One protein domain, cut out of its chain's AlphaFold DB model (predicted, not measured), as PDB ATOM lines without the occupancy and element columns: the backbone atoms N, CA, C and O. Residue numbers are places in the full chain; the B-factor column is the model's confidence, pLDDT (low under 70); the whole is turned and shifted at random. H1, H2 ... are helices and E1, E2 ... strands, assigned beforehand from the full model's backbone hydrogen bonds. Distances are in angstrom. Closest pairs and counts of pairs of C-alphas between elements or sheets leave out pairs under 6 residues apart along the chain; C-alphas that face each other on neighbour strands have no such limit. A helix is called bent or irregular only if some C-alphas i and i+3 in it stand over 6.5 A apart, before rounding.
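AT A GLANCE: This is residues 10 to 133 of the 146 residues of an uncharacterized protein of Antrodiella citrinella (UniProt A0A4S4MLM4). A twisted sheet of six strands curls round one long helix, H1, which fills its hollow face; the bent hairpin E1 and E2 forms one side of the wrap, and E4 and E5 form the other. A short second helix, H2, follows E5 near the middle of H1. The printed part has 124 residues with two named helices and six named strands, in the order E1 E2 E3 H1 E4 E5 H2 E6; the class is mixed, helices and strands. The mixed sheet runs E1 E2 E3 E4 E5 E6, with E3 and E4 parallel and the other neighbours antiparallel. The whole is compact and rounded, with a radius of gyration of the C-alphas of 14.1 A and spans of 45 by 34 by 26 A.

IN THESE COORDINATES: E1, residues 10 to 20, begins with C-alpha 10 at (52.121, 3.420, 46.904) and is 24.1 A long. E2, residues 30 to 40, is 24.9 A long, and E3, residues 45 to 51, 16.7 A. E4, residues 92 to 101, spans 28.0 A and E5, residues 104 to 113, 28.9 A. E6, residues 128 to 132, ends with C-alpha 132 at (34.212, 10.876, 61.422). H1, residues 64 to 84, is 30.1 A long from C-alpha 64 at (35.401, 21.830, 56.666). H2 is residues 114 to 119.

HOW THE PARTS SIT: E1, E2 and E3 form a meander, each strand the antiparallel neighbour of the one before; N 13 and O 37 are 2.9 A apart, and N 49 and O 36 2.8 A. E1 bends by 83 degrees at residue 15 and E2 by 81 degrees at residue 35. E3, H1 and E4 form a strand-helix-strand unit, two parallel neighbour strands with a helix between, and its crossover is right-handed; N 50 and O 98 are 2.8 A apart. E4 and E5 are a hairpin, with N 97 and O 108 2.9 A apart. E6 is an edge strand beside E5, with N 109 and O 130 2.9 A apart. H1 is on one face of the sheet, making two layers, helix over sheet. The closest C-alphas of H1 and E1 are those of Ala 73 and Phe 20, 5.1 A, and of H1 and E4 those of Ala 71 and Met 95, 6.3 A. H2 is not on the sheet, but only just, with 4 pairs of C-alphas within 10 A. H1 and H2 are close but not clearly touching, the closest C-alphas being those of Met 72 and Val 117, 6.4 A; they run opposite ways at a steep tilt of 69 degrees, only just short of about perpendicular. In H1 and H2 every O i to N i+4 pair is within hydrogen-bond range. E1 and E6 are apart.

THE WHOLE: The two C-alphas farthest apart are those of Ser 58 and Gly 86, 45.5 A. The printed part has no cut. The link from E3 to H1, 12 residues, is long. The mean pLDDT of the printed part is 75.8; residues 20 to 30, 53 to 62 and 115 to 129 are under 70.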
ATOM      1  N   ARG A  10      52.283   2.113  46.284       81.25
ATOM      2  CA  ARG A  10      52.121   3.420  46.904       81.25
ATOM      3  C   ARG A  10      53.413   3.917  47.524       81.25
ATOM      4  O   ARG A  10      54.207   3.138  48.041       81.25
ATOM      5  N   THR A  11      53.563   5.231  47.561       87.44
ATOM      6  CA  THR A  11      54.623   5.896  48.320       87.44
ATOM      7  C   THR A  11      54.021   6.955  49.236       87.44
ATOM      8  O   THR A  11      52.913   7.449  49.006       87.44
ATOM      9  N   VAL A  12      54.729   7.254  50.328       87.75
ATOM     10  CA  VAL A  12      54.369   8.339  51.245       87.75
ATOM     11  C   VAL A  12      55.296   9.511  50.980       87.75
ATOM     12  O   VAL A  12      56.494   9.432  51.248       87.75
ATOM     13  N   GLU A  13      54.733  10.606  50.492       88.19
ATOM     14  CA  GLU A  13      55.442  11.871  50.343       88.19
ATOM     15  C   GLU A  13      55.198  12.748  51.571       88.19
ATOM     16  O   GLU A  13      54.093  12.764  52.115       88.19
ATOM     17  N   LYS A  14      56.227  13.470  52.027       88.06
ATOM     18  CA  LYS A  14      56.168  14.310  53.232       88.06
ATOM     19  C   LYS A  14      56.432  15.775  52.907       88.06
ATOM     20  O   LYS A  14      57.183  16.072  51.982       88.06
ATOM     21  N   GLY A  15      55.851  16.666  53.710       81.44
ATOM     22  CA  GLY A  15      56.159  18.101  53.695       81.44
ATOM     23  C   GLY A  15      55.807  18.801  52.383       81.44
ATOM     24  O   GLY A  15      56.567  19.643  51.912       81.44
ATOM     25  N   LYS A  16      54.683  18.432  51.762       81.19
ATOM     26  CA  LYS A  16      54.227  19.073  50.528       81.19
ATOM     27  C   LYS A  16      53.477  20.355  50.840       81.19
ATOM     28  O   LYS A  16      52.688  20.409  51.777       81.19
ATOM     29  N   LYS A  17      53.672  21.351  49.986       82.06
ATOM     30  CA  LYS A  17      52.808  22.522  49.898       82.06
ATOM     31  C   LYS A  17      52.029  22.436  48.604       82.06
ATOM     32  O   LYS A  17      52.635  22.307  47.541       82.06
ATOM     33  N   LEU A  18      50.705  22.479  48.693       76.88
ATOM     34  CA  LEU A  18      49.852  22.596  47.518       76.88
ATOM     35  C   LEU A  18      49.186  23.962  47.516       76.88
ATOM     36  O   LEU A  18      48.716  24.433  48.550       76.88
ATOM     37  N   SER A  19      49.140  24.578  46.343       71.38
ATOM     38  CA  SER A  19      48.432  25.826  46.126       71.38
ATOM     39  C   SER A  19      47.030  25.543  45.605       71.38
ATOM     40  O   SER A  19      46.810  24.710  44.722       71.38
ATOM     41  N   PHE A  20      46.063  26.261  46.159       66.31
ATOM     42  CA  PHE A  20      44.726  26.344  45.608       66.31
ATOM     43  C   PHE A  20      44.478  27.791  45.194       66.31
ATOM     44  O   PHE A  20      44.477  28.662  46.067       66.31
ATOM     45  N   PRO A  21      44.296  28.095  43.897       59.34
ATOM     46  CA  PRO A  21      43.914  29.437  43.520       59.34
ATOM     47  C   PRO A  21      42.512  29.675  44.087       59.34
ATOM     48  O   PRO A  21      41.612  28.851  43.874       59.34
ATOM     49  N   PRO A  22      42.334  30.742  44.871       56.56
ATOM     50  CA  PRO A  22      41.038  31.098  45.385       56.56
ATOM     51  C   PRO A  22      40.086  31.408  44.229       56.56
ATOM     52  O   PRO A  22      40.501  31.772  43.127       56.56
ATOM     53  N   PRO A  23      38.792  31.278  44.491       46.53
ATOM     54  CA  PRO A  23      37.790  31.792  43.587       46.53
ATOM     55  C   PRO A  23      37.857  33.317  43.419       46.53
ATOM     56  O   PRO A  23      37.977  34.047  44.405       46.53
ATOM     57  N   GLY A  24      37.718  33.776  42.172       46.72
ATOM     58  CA  GLY A  24      37.787  35.186  41.782       46.72
ATOM     59  C   GLY A  24      39.144  35.586  41.193       46.72
ATOM     60  O   GLY A  24      40.202  35.133  41.629       46.72
ATOM     61  N   ASN A  25      39.125  36.452  40.177       47.31
ATOM     62  CA  ASN A  25      40.347  36.972  39.560       47.31
ATOM     63  C   ASN A  25      41.109  37.880  40.543       47.31
ATOM     64  O   ASN A  25      40.537  38.824  41.081       47.31
ATOM     65  N   GLY A  26      42.412  37.632  40.724       51.09
ATOM     66  CA  GLY A  26      43.324  38.540  41.437       51.09
ATOM     67  C   GLY A  26      43.512  38.290  42.937       51.09
ATOM     68  O   GLY A  26      44.146  39.111  43.594       51.09
ATOM     69  N   VAL A  27      43.005  37.185  43.491       55.50
ATOM     70  CA  VAL A  27      43.275  36.801  44.887       55.50
ATOM     71  C   VAL A  27      44.445  35.806  44.929       55.50
ATOM     72  O   VAL A  27      44.515  34.881  44.117       55.50
ATOM     73  N   GLU A  28      45.387  36.012  45.854       58.78
ATOM     74  CA  GLU A  28      46.579  35.165  45.996       58.78
ATOM     75  C   GLU A  28      46.217  33.710  46.319       58.78
ATOM     76  O   GLU A  28      45.302  33.431  47.098       58.78
ATOM     77  N   ALA A  29      46.952  32.769  45.717       66.31
ATOM     78  CA  ALA A  29      46.763  31.344  45.947       66.31
ATOM     79  C   ALA A  29      46.877  30.996  47.439       66.31
ATOM     80  O   ALA A  29      47.827  31.385  48.115       66.31
ATOM     81  N   VAL A  30      45.927  30.212  47.943       68.06
ATOM     82  CA  VAL A  30      45.984  29.692  49.308       68.06
ATOM     83  C   VAL A  30      46.971  28.531  49.331       68.06
ATOM     84  O   VAL A  30      46.726  27.491  48.714       68.06
ATOM     85  N   GLU A  31      48.083  28.700  50.047       76.00
ATOM     86  CA  GLU A  31      49.003  27.603  50.342       76.00
ATOM     87  C   GLU A  31      48.450  26.718  51.460       76.00
ATOM     88  O   GLU A  31      48.046  27.182  52.531       76.00
ATOM     89  N   ILE A  32      48.449  25.413  51.205       74.00
ATOM     90  CA  ILE A  32      48.012  24.396  52.149       74.00
ATOM     91  C   ILE A  32      49.189  23.468  52.430       74.00
ATOM     92  O   ILE A  32      49.691  22.782  51.535       74.00
ATOM     93  N   ASP A  33      49.597  23.435  53.697       80.94
ATOM     94  CA  ASP A  33      50.618  22.518  54.189       80.94
ATOM     95  C   ASP A  33      50.037  21.112  54.351       80.94
ATOM     96  O   ASP A  33      49.128  20.864  55.153       80.94
ATOM     97  N   ILE A  34      50.599  20.177  53.593       82.06
ATOM     98  CA  ILE A  34      50.252  18.764  53.609       82.06
ATOM     99  C   ILE A  34      51.452  17.984  54.163       82.06
ATOM    100  O   ILE A  34      52.360  17.602  53.413       82.06
ATOM    101  N   PRO A  35      51.499  17.730  55.485       82.81
ATOM    102  CA  PRO A  35      52.589  16.990  56.121       82.81
ATOM    103  C   PRO A  35      52.827  15.604  55.521       82.81
ATOM    104  O   PRO A  35      53.974  15.156  55.504       82.81
ATOM    105  N   ALA A  36      51.777  14.934  55.041       88.00
ATOM    106  CA  ALA A  36      51.896  13.629  54.406       88.00
ATOM    107  C   ALA A  36      50.833  13.402  53.322       88.00
ATOM    108  O   ALA A  36      49.657  13.714  53.513       88.00
ATOM    109  N   MET A  37      51.246  12.788  52.215       90.81
ATOM    110  CA  MET A  37      50.386  12.314  51.130       90.81
ATOM    111  C   MET A  37      50.725  10.864  50.815       90.81
ATOM    112  O   MET A  37      51.894  10.501  50.734       90.81
ATOM    113  N   VAL A  38      49.706  10.038  50.607       90.50
ATOM    114  CA  VAL A  38      49.858   8.700  50.035       90.50
ATOM    115  C   VAL A  38      49.528   8.802  48.558       90.50
ATOM    116  O   VAL A  38      48.381   9.091  48.211       90.50
ATOM    117  N   ILE A  39      50.507   8.545  47.699       90.00
ATOM    118  CA  ILE A  39      50.350   8.596  46.244       90.00
ATOM    119  C   ILE A  39      50.435   7.194  45.640       90.00
ATOM    120  O   ILE A  39      51.044   6.300  46.227       90.00
ATOM    121  N   ASN A  40      49.797   6.979  44.490       88.81
ATOM    122  CA  ASN A  40      49.962   5.763  43.691       88.81
ATOM    123  C   ASN A  40      51.128   5.897  42.694       88.81
ATOM    124  O   ASN A  40      51.740   6.957  42.570       88.81
ATOM    125  N   ARG A  41      51.407   4.830  41.934       85.69
ATOM    126  CA  ARG A  41      52.455   4.810  40.892       85.69
ATOM    127  C   ARG A  41      52.308   5.887  39.810       85.69
ATOM    128  O   ARG A  41      53.308   6.292  39.235       85.69
ATOM    129  N   ASN A  42      51.092   6.369  39.567       84.81
ATOM    130  CA  ASN A  42      50.813   7.411  38.576       84.81
ATOM    131  C   ASN A  42      50.944   8.825  39.172       84.81
ATOM    132  O   ASN A  42      50.554   9.799  38.534       84.81
ATOM    133  N   GLY A  43      51.428   8.954  40.413       85.00
ATOM    134  CA  GLY A  43      51.513  10.229  41.123       85.00
ATOM    135  C   GLY A  43      50.165  10.760  41.616       85.00
ATOM    136  O   GLY A  43      50.094  11.885  42.094       85.00
ATOM    137  N   GLU A  44      49.082   9.980  41.533       89.06
ATOM    138  CA  GLU A  44      47.801  10.407  42.089       89.06
ATOM    139  C   GLU A  44      47.785  10.213  43.603       89.06
ATOM    140  O   GLU A  44      47.946   9.105  44.117       89.06
ATOM    141  N   CYS A  45      47.471  11.275  44.325       89.81
ATOM    142  CA  CYS A  45      47.155  11.238  45.736       89.81
ATOM    143  C   CYS A  45      45.849  10.481  46.009       89.81
ATOM    144  O   CYS A  45      44.780  10.784  45.466       89.81
ATOM    145  N   LEU A  46      45.952   9.522  46.924       89.12
ATOM    146  CA  LEU A  46      44.889   8.648  47.411       89.12
ATOM    147  C   LEU A  46      44.369   9.084  48.790       89.12
ATOM    148  O   LEU A  46      43.191   8.911  49.096       89.12
ATOM    149  N   LEU A  47      45.260   9.628  49.621       90.69
ATOM    150  CA  LEU A  47      45.005  10.082  50.987       90.69
ATOM    151  C   LEU A  47      45.972  11.217  51.306       90.69
ATOM    152  O   LEU A  47      47.151  11.116  50.974       90.69
ATOM    153  N   PHE A  48      45.508  12.251  51.996       91.38
ATOM    154  CA  PHE A  48      46.379  13.316  52.486       91.38
ATOM    155  C   PHE A  48      46.075  13.663  53.943       91.38
ATOM    156  O   PHE A  48      44.948  13.507  54.417       91.38
ATOM    157  N   VAL A  49      47.101  14.120  54.653       89.69
ATOM    158  CA  VAL A  49      47.020  14.551  56.047       89.69
ATOM    159  C   VAL A  49      47.172  16.064  56.092       89.69
ATOM    160  O   VAL A  49      48.121  16.585  55.521       89.69
ATOM    161  N   LEU A  50      46.272  16.758  56.779       87.69
ATOM    162  CA  LEU A  50      46.368  18.186  57.064       87.69
ATOM    163  C   LEU A  50      46.764  18.395  58.516       87.69
ATOM    164  O   LEU A  50      46.159  17.812  59.416       87.69
ATOM    165  N   ASN A  51      47.735  19.275  58.747       80.44
ATOM    166  CA  ASN A  51      48.013  19.746  60.093       80.44
ATOM    167  C   ASN A  51      47.274  21.063  60.348       80.44
ATOM    168  O   ASN A  51      47.532  22.064  59.683       80.44
ATOM    169  N   CYS A  52      46.361  21.061  61.318       72.31
ATOM    170  CA  CYS A  52      45.641  22.259  61.744       72.31
ATOM    171  C   CYS A  52      46.098  22.775  63.119       72.31
ATOM    172  O   CYS A  52      45.492  23.704  63.654       72.31
ATOM    173  N   SER A  53      47.167  22.212  63.700       64.94
ATOM    174  CA  SER A  53      47.742  22.687  64.962       64.94
ATOM    175  C   SER A  53      48.146  24.164  64.858       64.94
ATOM    176  O   SER A  53      48.855  24.540  63.928       64.94
ATOM    177  N   GLY A  54      47.703  25.003  65.797       56.22
ATOM    178  CA  GLY A  54      48.000  26.444  65.809       56.22
ATOM    179  C   GLY A  54      47.031  27.313  64.995       56.22
ATOM    180  O   GLY A  54      46.961  28.519  65.225       56.22
ATOM    181  N   LYS A  55      46.203  26.723  64.121       55.75
ATOM    182  CA  LYS A  55      45.045  27.408  63.527       55.75
ATOM    183  C   LYS A  55      43.902  27.337  64.535       55.75
ATOM    184  O   LYS A  55      43.125  26.386  64.559       55.75
ATOM    185  N   ASN A  56      43.918  28.301  65.451       44.72
ATOM    186  CA  ASN A  56      43.067  28.378  66.633       44.72
ATOM    187  C   ASN A  56      41.575  28.282  66.234       44.72
ATOM    188  O   ASN A  56      41.055  29.227  65.641       44.72
ATOM    189  N   PRO A  57      40.844  27.197  66.562       48.00
ATOM    190  CA  PRO A  57      39.399  27.118  66.349       48.00
ATOM    191  C   PRO A  57      38.643  27.895  67.438       48.00
ATOM    192  O   PRO A  57      37.512  27.555  67.782       48.00
ATOM    193  N   SER A  58      39.249  28.945  68.006       41.75
ATOM    194  CA  SER A  58      38.765  29.670  69.184       41.75
ATOM    195  C   SER A  58      37.452  30.437  68.965       41.75
ATOM    196  O   SER A  58      37.026  31.176  69.845       41.75
ATOM    197  N   LYS A  59      36.759  30.218  67.840       40.16
ATOM    198  CA  LYS A  59      35.383  30.664  67.581       40.16
ATOM    199  C   LYS A  59      34.613  29.697  66.673       40.16
ATOM    200  O   LYS A  59      34.142  30.116  65.621       40.16
ATOM    201  N   GLY A  60      34.547  28.406  67.010       43.12
ATOM    202  CA  GLY A  60      33.605  27.475  66.364       43.12
ATOM    203  C   GLY A  60      33.732  27.350  64.839       43.12
ATOM    204  O   GLY A  60      32.758  27.007  64.181       43.12
ATOM    205  N   HIS A  61      34.903  27.650  64.267       53.28
ATOM    206  CA  HIS A  61      35.119  27.482  62.835       53.28
ATOM    207  C   HIS A  61      35.318  25.999  62.538       53.28
ATOM    208  O   HIS A  61      36.244  25.359  63.040       53.28
ATOM    209  N   GLU A  62      34.426  25.457  61.721       68.56
ATOM    210  CA  GLU A  62      34.545  24.121  61.162       68.56
ATOM    211  C   GLU A  62      35.806  24.067  60.287       68.56
ATOM    212  O   GLU A  62      36.041  24.947  59.466       68.56
ATOM    213  N   TYR A  63      36.637  23.030  60.435       76.06
ATOM    214  CA  TYR A  63      37.782  22.787  59.536       76.06
ATOM    215  C   TYR A  63      37.345  22.398  58.114       76.06
ATOM    216  O   TYR A  63      38.174  22.204  57.229       76.06
ATOM    217  N   GLU A  64      36.040  22.283  57.893       79.00
ATOM    218  CA  GLU A  64      35.401  21.830  56.666       79.00
ATOM    219  C   GLU A  64      35.757  22.665  55.432       79.00
ATOM    220  O   GLU A  64      36.165  22.058  54.441       79.00
ATOM    221  N   PRO A  65      35.757  24.013  55.466       76.06
ATOM    222  CA  PRO A  65      36.188  24.812  54.320       76.06
ATOM    223  C   PRO A  65      37.663  24.592  53.962       76.06
ATOM    224  O   PRO A  65      38.014  24.529  52.784       76.06
ATOM    225  N   LEU A  66      38.536  24.420  54.964       78.50
ATOM    226  CA  LEU A  66      39.958  24.137  54.737       78.50
ATOM    227  C   LEU A  66      40.156  22.735  54.149       78.50
ATOM    228  O   LEU A  66      40.942  22.558  53.220       78.50
ATOM    229  N   VAL A  67      39.422  21.747  54.664       82.88
ATOM    230  CA  VAL A  67      39.420  20.375  54.144       82.88
ATOM    231  C   VAL A  67      38.916  20.345  52.705       82.88
ATOM    232  O   VAL A  67      39.528  19.690  51.866       82.88
ATOM    233  N   ALA A  68      37.838  21.070  52.404       80.75
ATOM    234  CA  ALA A  68      37.297  21.195  51.059       80.75
ATOM    235  C   ALA A  68      38.323  21.816  50.100       80.75
ATOM    236  O   ALA A  68      38.625  21.217  49.069       80.75
ATOM    237  N   ALA A  69      38.926  22.952  50.470       78.62
ATOM    238  CA  ALA A  69      39.957  23.611  49.667       78.62
ATOM    239  C   ALA A  69      41.167  22.693  49.413       78.62
ATOM    240  O   ALA A  69      41.623  22.557  48.278       78.62
ATOM    241  N   ALA A  70      41.644  21.993  50.445       83.38
ATOM    242  CA  ALA A  70      42.735  21.033  50.310       83.38
ATOM    243  C   ALA A  70      42.372  19.874  49.379       83.38
ATOM    244  O   ALA A  70      43.159  19.494  48.515       83.38
ATOM    245  N   ALA A  71      41.164  19.328  49.519       86.56
ATOM    246  CA  ALA A  71      40.702  18.236  48.682       86.56
ATOM    247  C   ALA A  71      40.610  18.666  47.207       86.56
ATOM    248  O   ALA A  71      41.009  17.901  46.329       86.56
ATOM    249  N   MET A  72      40.171  19.900  46.928       83.62
ATOM    250  CA  MET A  72      40.169  20.474  45.578       83.62
ATOM    251  C   MET A  72      41.589  20.687  45.030       83.62
ATOM    252  O   MET A  72      41.847  20.372  43.866       83.62
ATOM    253  N   ALA A  73      42.533  21.158  45.851       84.38
ATOM    254  CA  ALA A  73      43.939  21.292  45.457       84.38
ATOM    255  C   ALA A  73      44.544  19.934  45.069       84.38
ATOM    256  O   ALA A  73      45.149  19.782  44.007       84.38
ATOM    257  N   VAL A  74      44.306  18.913  45.895       88.12
ATOM    258  CA  VAL A  74      44.757  17.542  45.639       88.12
ATOM    259  C   VAL A  74      44.072  16.947  44.407       88.12
ATOM    260  O   VAL A  74      44.691  16.218  43.635       88.12
ATOM    261  N   TYR A  75      42.802  17.268  44.172       87.94
ATOM    262  CA  TYR A  75      42.098  16.858  42.964       87.94
ATOM    263  C   TYR A  75      42.733  17.438  41.694       87.94
ATOM    264  O   TYR A  75      42.962  16.701  40.734       87.94
ATOM    265  N   ARG A  76      43.080  18.731  41.700       85.25
ATOM    266  CA  ARG A  76      43.809  19.359  40.587       85.25
ATOM    267  C   ARG A  76      45.188  18.745  40.396       85.25
ATOM    268  O   ARG A  76      45.539  18.416  39.269       85.25
ATOM    269  N   HIS A  77      45.918  18.506  41.485       87.81
ATOM    270  CA  HIS A  77      47.192  17.789  41.445       87.81
ATOM    271  C   HIS A  77      47.052  16.415  40.772       87.81
ATOM    272  O   HIS A  77      47.824  16.083  39.878       87.81
ATOM    273  N   ASN A  78      46.020  15.645  41.132       90.25
ATOM    274  CA  ASN A  78      45.751  14.342  40.525       90.25
ATOM    275  C   ASN A  78      45.455  14.441  39.026       90.25
ATOM    276  O   ASN A  78      45.959  13.632  38.253       90.25
ATOM    277  N   ASN A  79      44.643  15.411  38.604       89.06
ATOM    278  CA  ASN A  79      44.337  15.596  37.187       89.06
ATOM    279  C   ASN A  79      45.562  16.060  36.385       89.06
ATOM    280  O   ASN A  79      45.775  15.551  35.289       89.06
ATOM    281  N   ALA A  80      46.407  16.925  36.950       88.06
ATOM    282  CA  ALA A  80      47.682  17.301  36.341       88.06
ATOM    283  C   ALA A  80      48.628  16.094  36.213       88.06
ATOM    284  O   ALA A  80      49.196  15.860  35.148       88.06
ATOM    285  N   ALA A  81      48.746  15.272  37.263       87.56
ATOM    286  CA  ALA A  81      49.527  14.038  37.215       87.56
ATOM    287  C   ALA A  81      49.016  13.104  36.107       87.56
ATOM    288  O   ALA A  81      49.791  12.644  35.278       87.56
ATOM    289  N   ARG A  82      47.699  12.894  36.016       90.69
ATOM    290  CA  ARG A  82      47.079  12.068  34.968       90.69
ATOM    291  C   ARG A  82      47.363  12.571  33.561       90.69
ATOM    292  O   ARG A  82      47.716  11.763  32.707       90.69
ATOM    293  N   GLN A  83      47.254  13.877  33.336       90.12
ATOM    294  CA  GLN A  83      47.568  14.485  32.043       90.12
ATOM    295  C   GLN A  83      49.029  14.248  31.647       90.12
ATOM    296  O   GLN A  83      49.288  13.895  30.498       90.12
ATOM    297  N   ASN A  84      49.966  14.330  32.597       87.88
ATOM    298  CA  ASN A  84      51.378  14.016  32.346       87.88
ATOM    299  C   ASN A  84      51.609  12.549  31.932       87.88
ATOM    300  O   ASN A  84      52.580  12.259  31.241       87.88
ATOM    301  N   TYR A  85      50.710  11.636  32.312       86.19
ATOM    302  CA  TYR A  85      50.714  10.227  31.892       86.19
ATOM    303  C   TYR A  85      49.801   9.940  30.683       86.19
ATOM    304  O   TYR A  85      49.569   8.777  30.357       86.19
ATOM    305  N   GLY A  86      49.251  10.965  30.022       88.31
ATOM    306  CA  GLY A  86      48.334  10.800  28.885       88.31
ATOM    307  C   GLY A  86      46.963  10.219  29.255       88.31
ATOM    308  O   GLY A  86      46.244   9.722  28.390       88.31
ATOM    309  N   LEU A  87      46.587  10.255  30.537       88.31
ATOM    310  CA  LEU A  87      45.305   9.761  31.032       88.31
ATOM    311  C   LEU A  87      44.247  10.873  31.025       88.31
ATOM    312  O   LEU A  87      44.531  12.035  31.313       88.31
ATOM    313  N   GLY A  88      42.992  10.498  30.763       88.06
ATOM    314  CA  GLY A  88      41.860  11.430  30.793       88.06
ATOM    315  C   GLY A  88      41.600  12.028  32.181       88.06
ATOM    316  O   GLY A  88      41.889  11.400  33.206       88.06
ATOM    317  N   ILE A  89      41.015  13.228  32.208       85.88
ATOM    318  CA  ILE A  89      40.622  13.949  33.428       85.88
ATOM    319  C   ILE A  89      39.584  13.132  34.208       85.88
ATOM    320  O   ILE A  89      38.685  12.518  33.630       85.88
ATOM    321  N   ILE A  90      39.697  13.115  35.534       83.44
ATOM    322  CA  ILE A  90      38.675  12.531  36.403       83.44
ATOM    323  C   ILE A  90      37.492  13.499  36.459       83.44
ATOM    324  O   ILE A  90      37.698  14.673  36.732       83.44
ATOM    325  N   GLY A  91      36.268  13.024  36.209       79.44
ATOM    326  CA  GLY A  91      35.050  13.842  36.309       79.44
ATOM    327  C   GLY A  91      34.478  13.944  37.730       79.44
ATOM    328  O   GLY A  91      33.869  14.947  38.086       79.44
ATOM    329  N   GLN A  92      34.691  12.915  38.555       82.50
ATOM    330  CA  GLN A  92      34.252  12.852  39.949       82.50
ATOM    331  C   GLN A  92      35.230  11.990  40.754       82.50
ATOM    332  O   GLN A  92      35.653  10.930  40.290       82.50
ATOM    333  N   LYS A  93      35.595  12.416  41.967       84.75
ATOM    334  CA  LYS A  93      36.482  11.656  42.860       84.75
ATOM    335  C   LYS A  93      36.068  11.799  44.313       84.75
ATOM    336  O   LYS A  93      35.745  12.883  44.784       84.75
ATOM    337  N   VAL A  94      36.155  10.694  45.047       85.81
ATOM    338  CA  VAL A  94      36.118  10.718  46.509       85.81
ATOM    339  C   VAL A  94      37.547  10.811  47.024       85.81
ATOM    340  O   VAL A  94      38.351   9.910  46.789       85.81
ATOM    341  N   MET A  95      37.844  11.889  47.739       87.88
ATOM    342  CA  MET A  95      39.116  12.110  48.412       87.88
ATOM    343  C   MET A  95      38.977  11.812  49.902       87.88
ATOM    344  O   MET A  95      38.031  12.258  50.553       87.88
ATOM    345  N   TYR A  96      39.935  11.070  50.449       89.62
ATOM    346  CA  TYR A  96      40.033  10.836  51.886       89.62
ATOM    347  C   TYR A  96      41.093  11.756  52.482       89.62
ATOM    348  O   TYR A  96      42.169  11.936  51.908       89.62
ATOM    349  N   CYS A  97      40.777  12.334  53.635       89.88
ATOM    350  CA  CYS A  97      41.631  13.271  54.345       89.88
ATOM    351  C   CYS A  97      41.672  12.921  55.833       89.88
ATOM    352  O   CYS A  97      40.665  12.507  56.410       89.88
ATOM    353  N   ILE A  98      42.836  13.102  56.452       89.56
ATOM    354  CA  ILE A  98      42.997  13.079  57.907       89.56
ATOM    355  C   ILE A  98      43.393  14.484  58.342       89.56
ATOM    356  O   ILE A  98      44.403  15.009  57.889       89.56
ATOM    357  N   VAL A  99      42.623  15.087  59.236       86.94
ATOM    358  CA  VAL A  99      42.970  16.358  59.869       86.94
ATOM    359  C   VAL A  99      43.514  16.073  61.256       86.94
ATOM    360  O   VAL A  99      42.823  15.483  62.082       86.94
ATOM    361  N   MET A 100      44.738  16.514  61.520       83.62
ATOM    362  CA  MET A 100      45.327  16.479  62.854       83.62
ATOM    363  C   MET A 100      44.950  17.759  63.607       83.62
ATOM    364  O   MET A 100      45.337  18.861  63.205       83.62
ATOM    365  N   ILE A 101      44.188  17.610  64.694       77.19
ATOM    366  CA  ILE A 101      43.848  18.678  65.643       77.19
ATOM    367  C   ILE A 101      44.613  18.387  66.936       77.19
ATOM    368  O   ILE A 101      44.217  17.539  67.737       77.19
ATOM    369  N   GLY A 102      45.762  19.042  67.113       75.19
ATOM    370  CA  GLY A 102      46.736  18.597  68.112       75.19
ATOM    371  C   GLY A 102      47.199  17.174  67.783       75.19
ATOM    372  O   GLY A 102      47.669  16.922  66.676       75.19
ATOM    373  N   SER A 103      47.032  16.239  68.720       74.44
ATOM    374  CA  SER A 103      47.323  14.810  68.524       74.44
ATOM    375  C   SER A 103      46.121  13.982  68.053       74.44
ATOM    376  O   SER A 103      46.293  12.814  67.706       74.44
ATOM    377  N   ALA A 104      44.912  14.554  68.017       77.25
ATOM    378  CA  ALA A 104      43.698  13.829  67.663       77.25
ATOM    379  C   ALA A 104      43.455  13.841  66.139       77.25
ATOM    380  O   ALA A 104      43.369  14.924  65.546       77.25
ATOM    381  N   PRO A 105      43.308  12.670  65.489       82.50
ATOM    382  CA  PRO A 105      42.945  12.599  64.081       82.50
ATOM    383  C   PRO A 105      41.428  12.726  63.891       82.50
ATOM    384  O   PRO A 105      40.640  12.071  64.572       82.50
ATOM    385  N   VAL A 106      41.014  13.508  62.898       84.75
ATOM    386  CA  VAL A 106      39.642  13.548  62.379       84.75
ATOM    387  C   VAL A 106      39.651  13.098  60.927       84.75
ATOM    388  O   VAL A 106      40.423  13.603  60.116       84.75
ATOM    389  N   PHE A 107      38.780  12.157  60.583       87.56
ATOM    390  CA  PHE A 107      38.715  11.579  59.247       87.56
ATOM    391  C   PHE A 107      37.625  12.261  58.427       87.56
ATOM    392  O   PHE A 107      36.480  12.374  58.865       87.56
ATOM    393  N   TYR A 108      37.972  12.672  57.215       87.94
ATOM    394  CA  TYR A 108      37.061  13.294  56.267       87.94
ATOM    395  C   TYR A 108      36.997  12.485  54.974       87.94
ATOM    396  O   TYR A 108      38.012  12.043  54.432       87.94
ATOM    397  N   ARG A 109      35.781  12.323  54.458       88.62
ATOM    398  CA  ARG A 109      35.499  11.833  53.108       88.62
ATOM    399  C   ARG A 109      34.873  12.974  52.321       88.62
ATOM    400  O   ARG A 109      33.773  13.403  52.658       88.62
ATOM    401  N   VAL A 110      35.564  13.424  51.282       86.44
ATOM    402  CA  VAL A 110      35.183  14.571  50.454       86.44
ATOM    403  C   VAL A 110      34.804  14.074  49.066       86.44
ATOM    404  O   VAL A 110      35.649  13.523  48.363       86.44
ATOM    405  N   ALA A 111      33.543  14.221  48.668       84.88
ATOM    406  CA  ALA A 111      33.131  13.955  47.290       84.88
ATOM    407  C   ALA A 111      33.315  15.223  46.447       84.88
ATOM    408  O   ALA A 111      32.742  16.260  46.774       84.88
ATOM    409  N   ILE A 112      34.124  15.130  45.392       79.38
ATOM    410  CA  ILE A 112      34.484  16.237  44.504       79.38
ATOM    411  C   ILE A 112      33.991  15.924  43.098       79.38
ATOM    412  O   ILE A 112      34.217  14.824  42.591       79.38
ATOM    413  N   GLU A 113      33.388  16.914  42.452       77.81
ATOM    414  CA  GLU A 113      33.004  16.876  41.042       77.81
ATOM    415  C   GLU A 113      33.806  17.911  40.250       77.81
ATOM    416  O   GLU A 113      34.107  18.996  40.745       77.81
ATOM    417  N   PHE A 114      34.161  17.585  39.009       71.50
ATOM    418  CA  PHE A 114      34.960  18.456  38.144       71.50
ATOM    419  C   PHE A 114      34.305  19.825  37.955       71.50
ATOM    420  O   PHE A 114      34.964  20.849  38.107       71.50
ATOM    421  N   TYR A 115      32.993  19.844  37.704       65.44
ATOM    422  CA  TYR A 115      32.237  21.080  37.513       65.44
ATOM    423  C   TYR A 115      32.354  22.021  38.720       65.44
ATOM    424  O   TYR A 115      32.557  23.220  38.550       65.44
ATOM    425  N   VAL A 116      32.327  21.457  39.932       65.88
ATOM    426  CA  VAL A 116      32.524  22.183  41.192       65.88
ATOM    427  C   VAL A 116      33.917  22.810  41.264       65.88
ATOM    428  O   VAL A 116      34.053  23.946  41.701       65.88
ATOM    429  N   VAL A 117      34.955  22.110  40.812       66.06
ATOM    430  CA  VAL A 117      36.336  22.615  40.856       66.06
ATOM    431  C   VAL A 117      36.596  23.718  39.836       66.06
ATOM    432  O   VAL A 117      37.377  24.626  40.121       66.06
ATOM    433  N   GLU A 118      35.957  23.657  38.674       66.50
ATOM    434  CA  GLU A 118      36.141  24.653  37.615       66.50
ATOM    435  C   GLU A 118      35.260  25.899  37.798       66.50
ATOM    436  O   GLU A 118      35.648  26.974  37.354       66.50
ATOM    437  N   HIS A 119      34.103  25.782  38.465       62.25
ATOM    438  CA  HIS A 119      33.094  26.851  38.500       62.25
ATOM    439  C   HIS A 119      32.731  27.367  39.902       62.25
ATOM    440  O   HIS A 119      31.923  28.289  40.003       62.25
ATOM    441  N   MET A 120      33.258  26.810  41.003       60.06
ATOM    442  CA  MET A 120      32.910  27.340  42.329       60.06
ATOM    443  C   MET A 120      33.680  28.596  42.703       60.06
ATOM    444  O   MET A 120      34.903  28.572  42.825       60.06
ATOM    445  N   GLU A 121      32.908  29.621  43.079       52.47
ATOM    446  CA  GLU A 121      33.405  30.833  43.724       52.47
ATOM    447  C   GLU A 121      33.542  30.747  45.265       52.47
ATOM    448  O   GLU A 121      34.025  31.680  45.899       52.47
ATOM    449  N   ARG A 122      33.117  29.645  45.907       48.34
ATOM    450  CA  ARG A 122      33.329  29.332  47.341       48.34
ATOM    451  C   ARG A 122      32.806  27.917  47.652       48.34
ATOM    452  O   ARG A 122      31.636  27.646  47.375       48.34
ATOM    453  N   PRO A 123      33.602  27.019  48.261       50.84
ATOM    454  CA  PRO A 123      33.162  25.669  48.602       50.84
ATOM    455  C   PRO A 123      32.290  25.689  49.860       50.84
ATOM    456  O   PRO A 123      32.780  25.497  50.966       50.84
ATOM    457  N   GLY A 124      31.001  25.980  49.686       43.75
ATOM    458  CA  GLY A 124      30.012  25.938  50.768       43.75
ATOM    459  C   GLY A 124      29.011  24.791  50.637       43.75
ATOM    460  O   GLY A 124      28.756  24.098  51.613       43.75
ATOM    461  N   ASN A 125      28.469  24.554  49.431       43.31
ATOM    462  CA  ASN A 125      27.216  23.787  49.311       43.31
ATOM    463  C   ASN A 125      27.258  22.527  48.428       43.31
ATOM    464  O   ASN A 125      26.367  21.695  48.565       43.31
ATOM    465  N   SER A 126      28.243  22.340  47.538       50.66
ATOM    466  CA  SER A 126      28.263  21.156  46.639       50.66
ATOM    467  C   SER A 126      29.373  20.144  46.928       50.66
ATOM    468  O   SER A 126      29.433  19.108  46.274       50.66
ATOM    469  N   LEU A 127      30.238  20.400  47.913       62.12
ATOM    470  CA  LEU A 127      31.214  19.418  48.386       62.12
ATOM    471  C   LEU A 127      30.622  18.658  49.568       62.12
ATOM    472  O   LEU A 127      30.480  19.197  50.661       62.12
ATOM    473  N   ILE A 128      30.276  17.388  49.353       60.91
ATOM    474  CA  ILE A 128      29.760  16.548  50.435       60.91
ATOM    475  C   ILE A 128      30.938  16.105  51.298       60.91
ATOM    476  O   ILE A 128      31.727  15.237  50.902       60.91
ATOM    477  N   LEU A 129      31.023  16.685  52.493       69.31
ATOM    478  CA  LEU A 129      31.949  16.305  53.548       69.31
ATOM    479  C   LEU A 129      31.250  15.347  54.511       69.31
ATOM    480  O   LEU A 129      30.280  15.696  55.173       69.31
ATOM    481  N   LYS A 130      31.743  14.111  54.603       78.12
ATOM    482  CA  LYS A 130      31.390  13.212  55.709       78.12
ATOM    483  C   LYS A 130      32.544  13.187  56.697       78.12
ATOM    484  O   LYS A 130      33.652  12.792  56.332       78.12
ATOM    485  N   LYS A 131      32.268  13.599  57.932       79.56
ATOM    486  CA  LYS A 131      33.225  13.673  59.036       79.56
ATOM    487  C   LYS A 131      33.050  12.477  59.968       79.56
ATOM    488  O   LYS A 131      31.936  12.148  60.362       79.56
ATOM    489  N   HIS A 132      34.158  11.859  60.351       78.94
ATOM    490  CA  HIS A 132      34.212  10.876  61.422       78.94
ATOM    491  C   HIS A 132      35.254  11.313  62.452       78.94
ATOM    492  O   HIS A 132      36.440  11.442  62.144       78.94
ATOM    493  N   VAL A 133      34.790  11.550  63.676       74.06
ATOM    494  CA  VAL A 133      35.632  11.847  64.835       74.06
ATOM    495  C   VAL A 133      35.721  10.557  65.646       74.06
ATOM    496  O   VAL A 133      34.693  10.119  66.167       74.06
TER     497      VAL A 133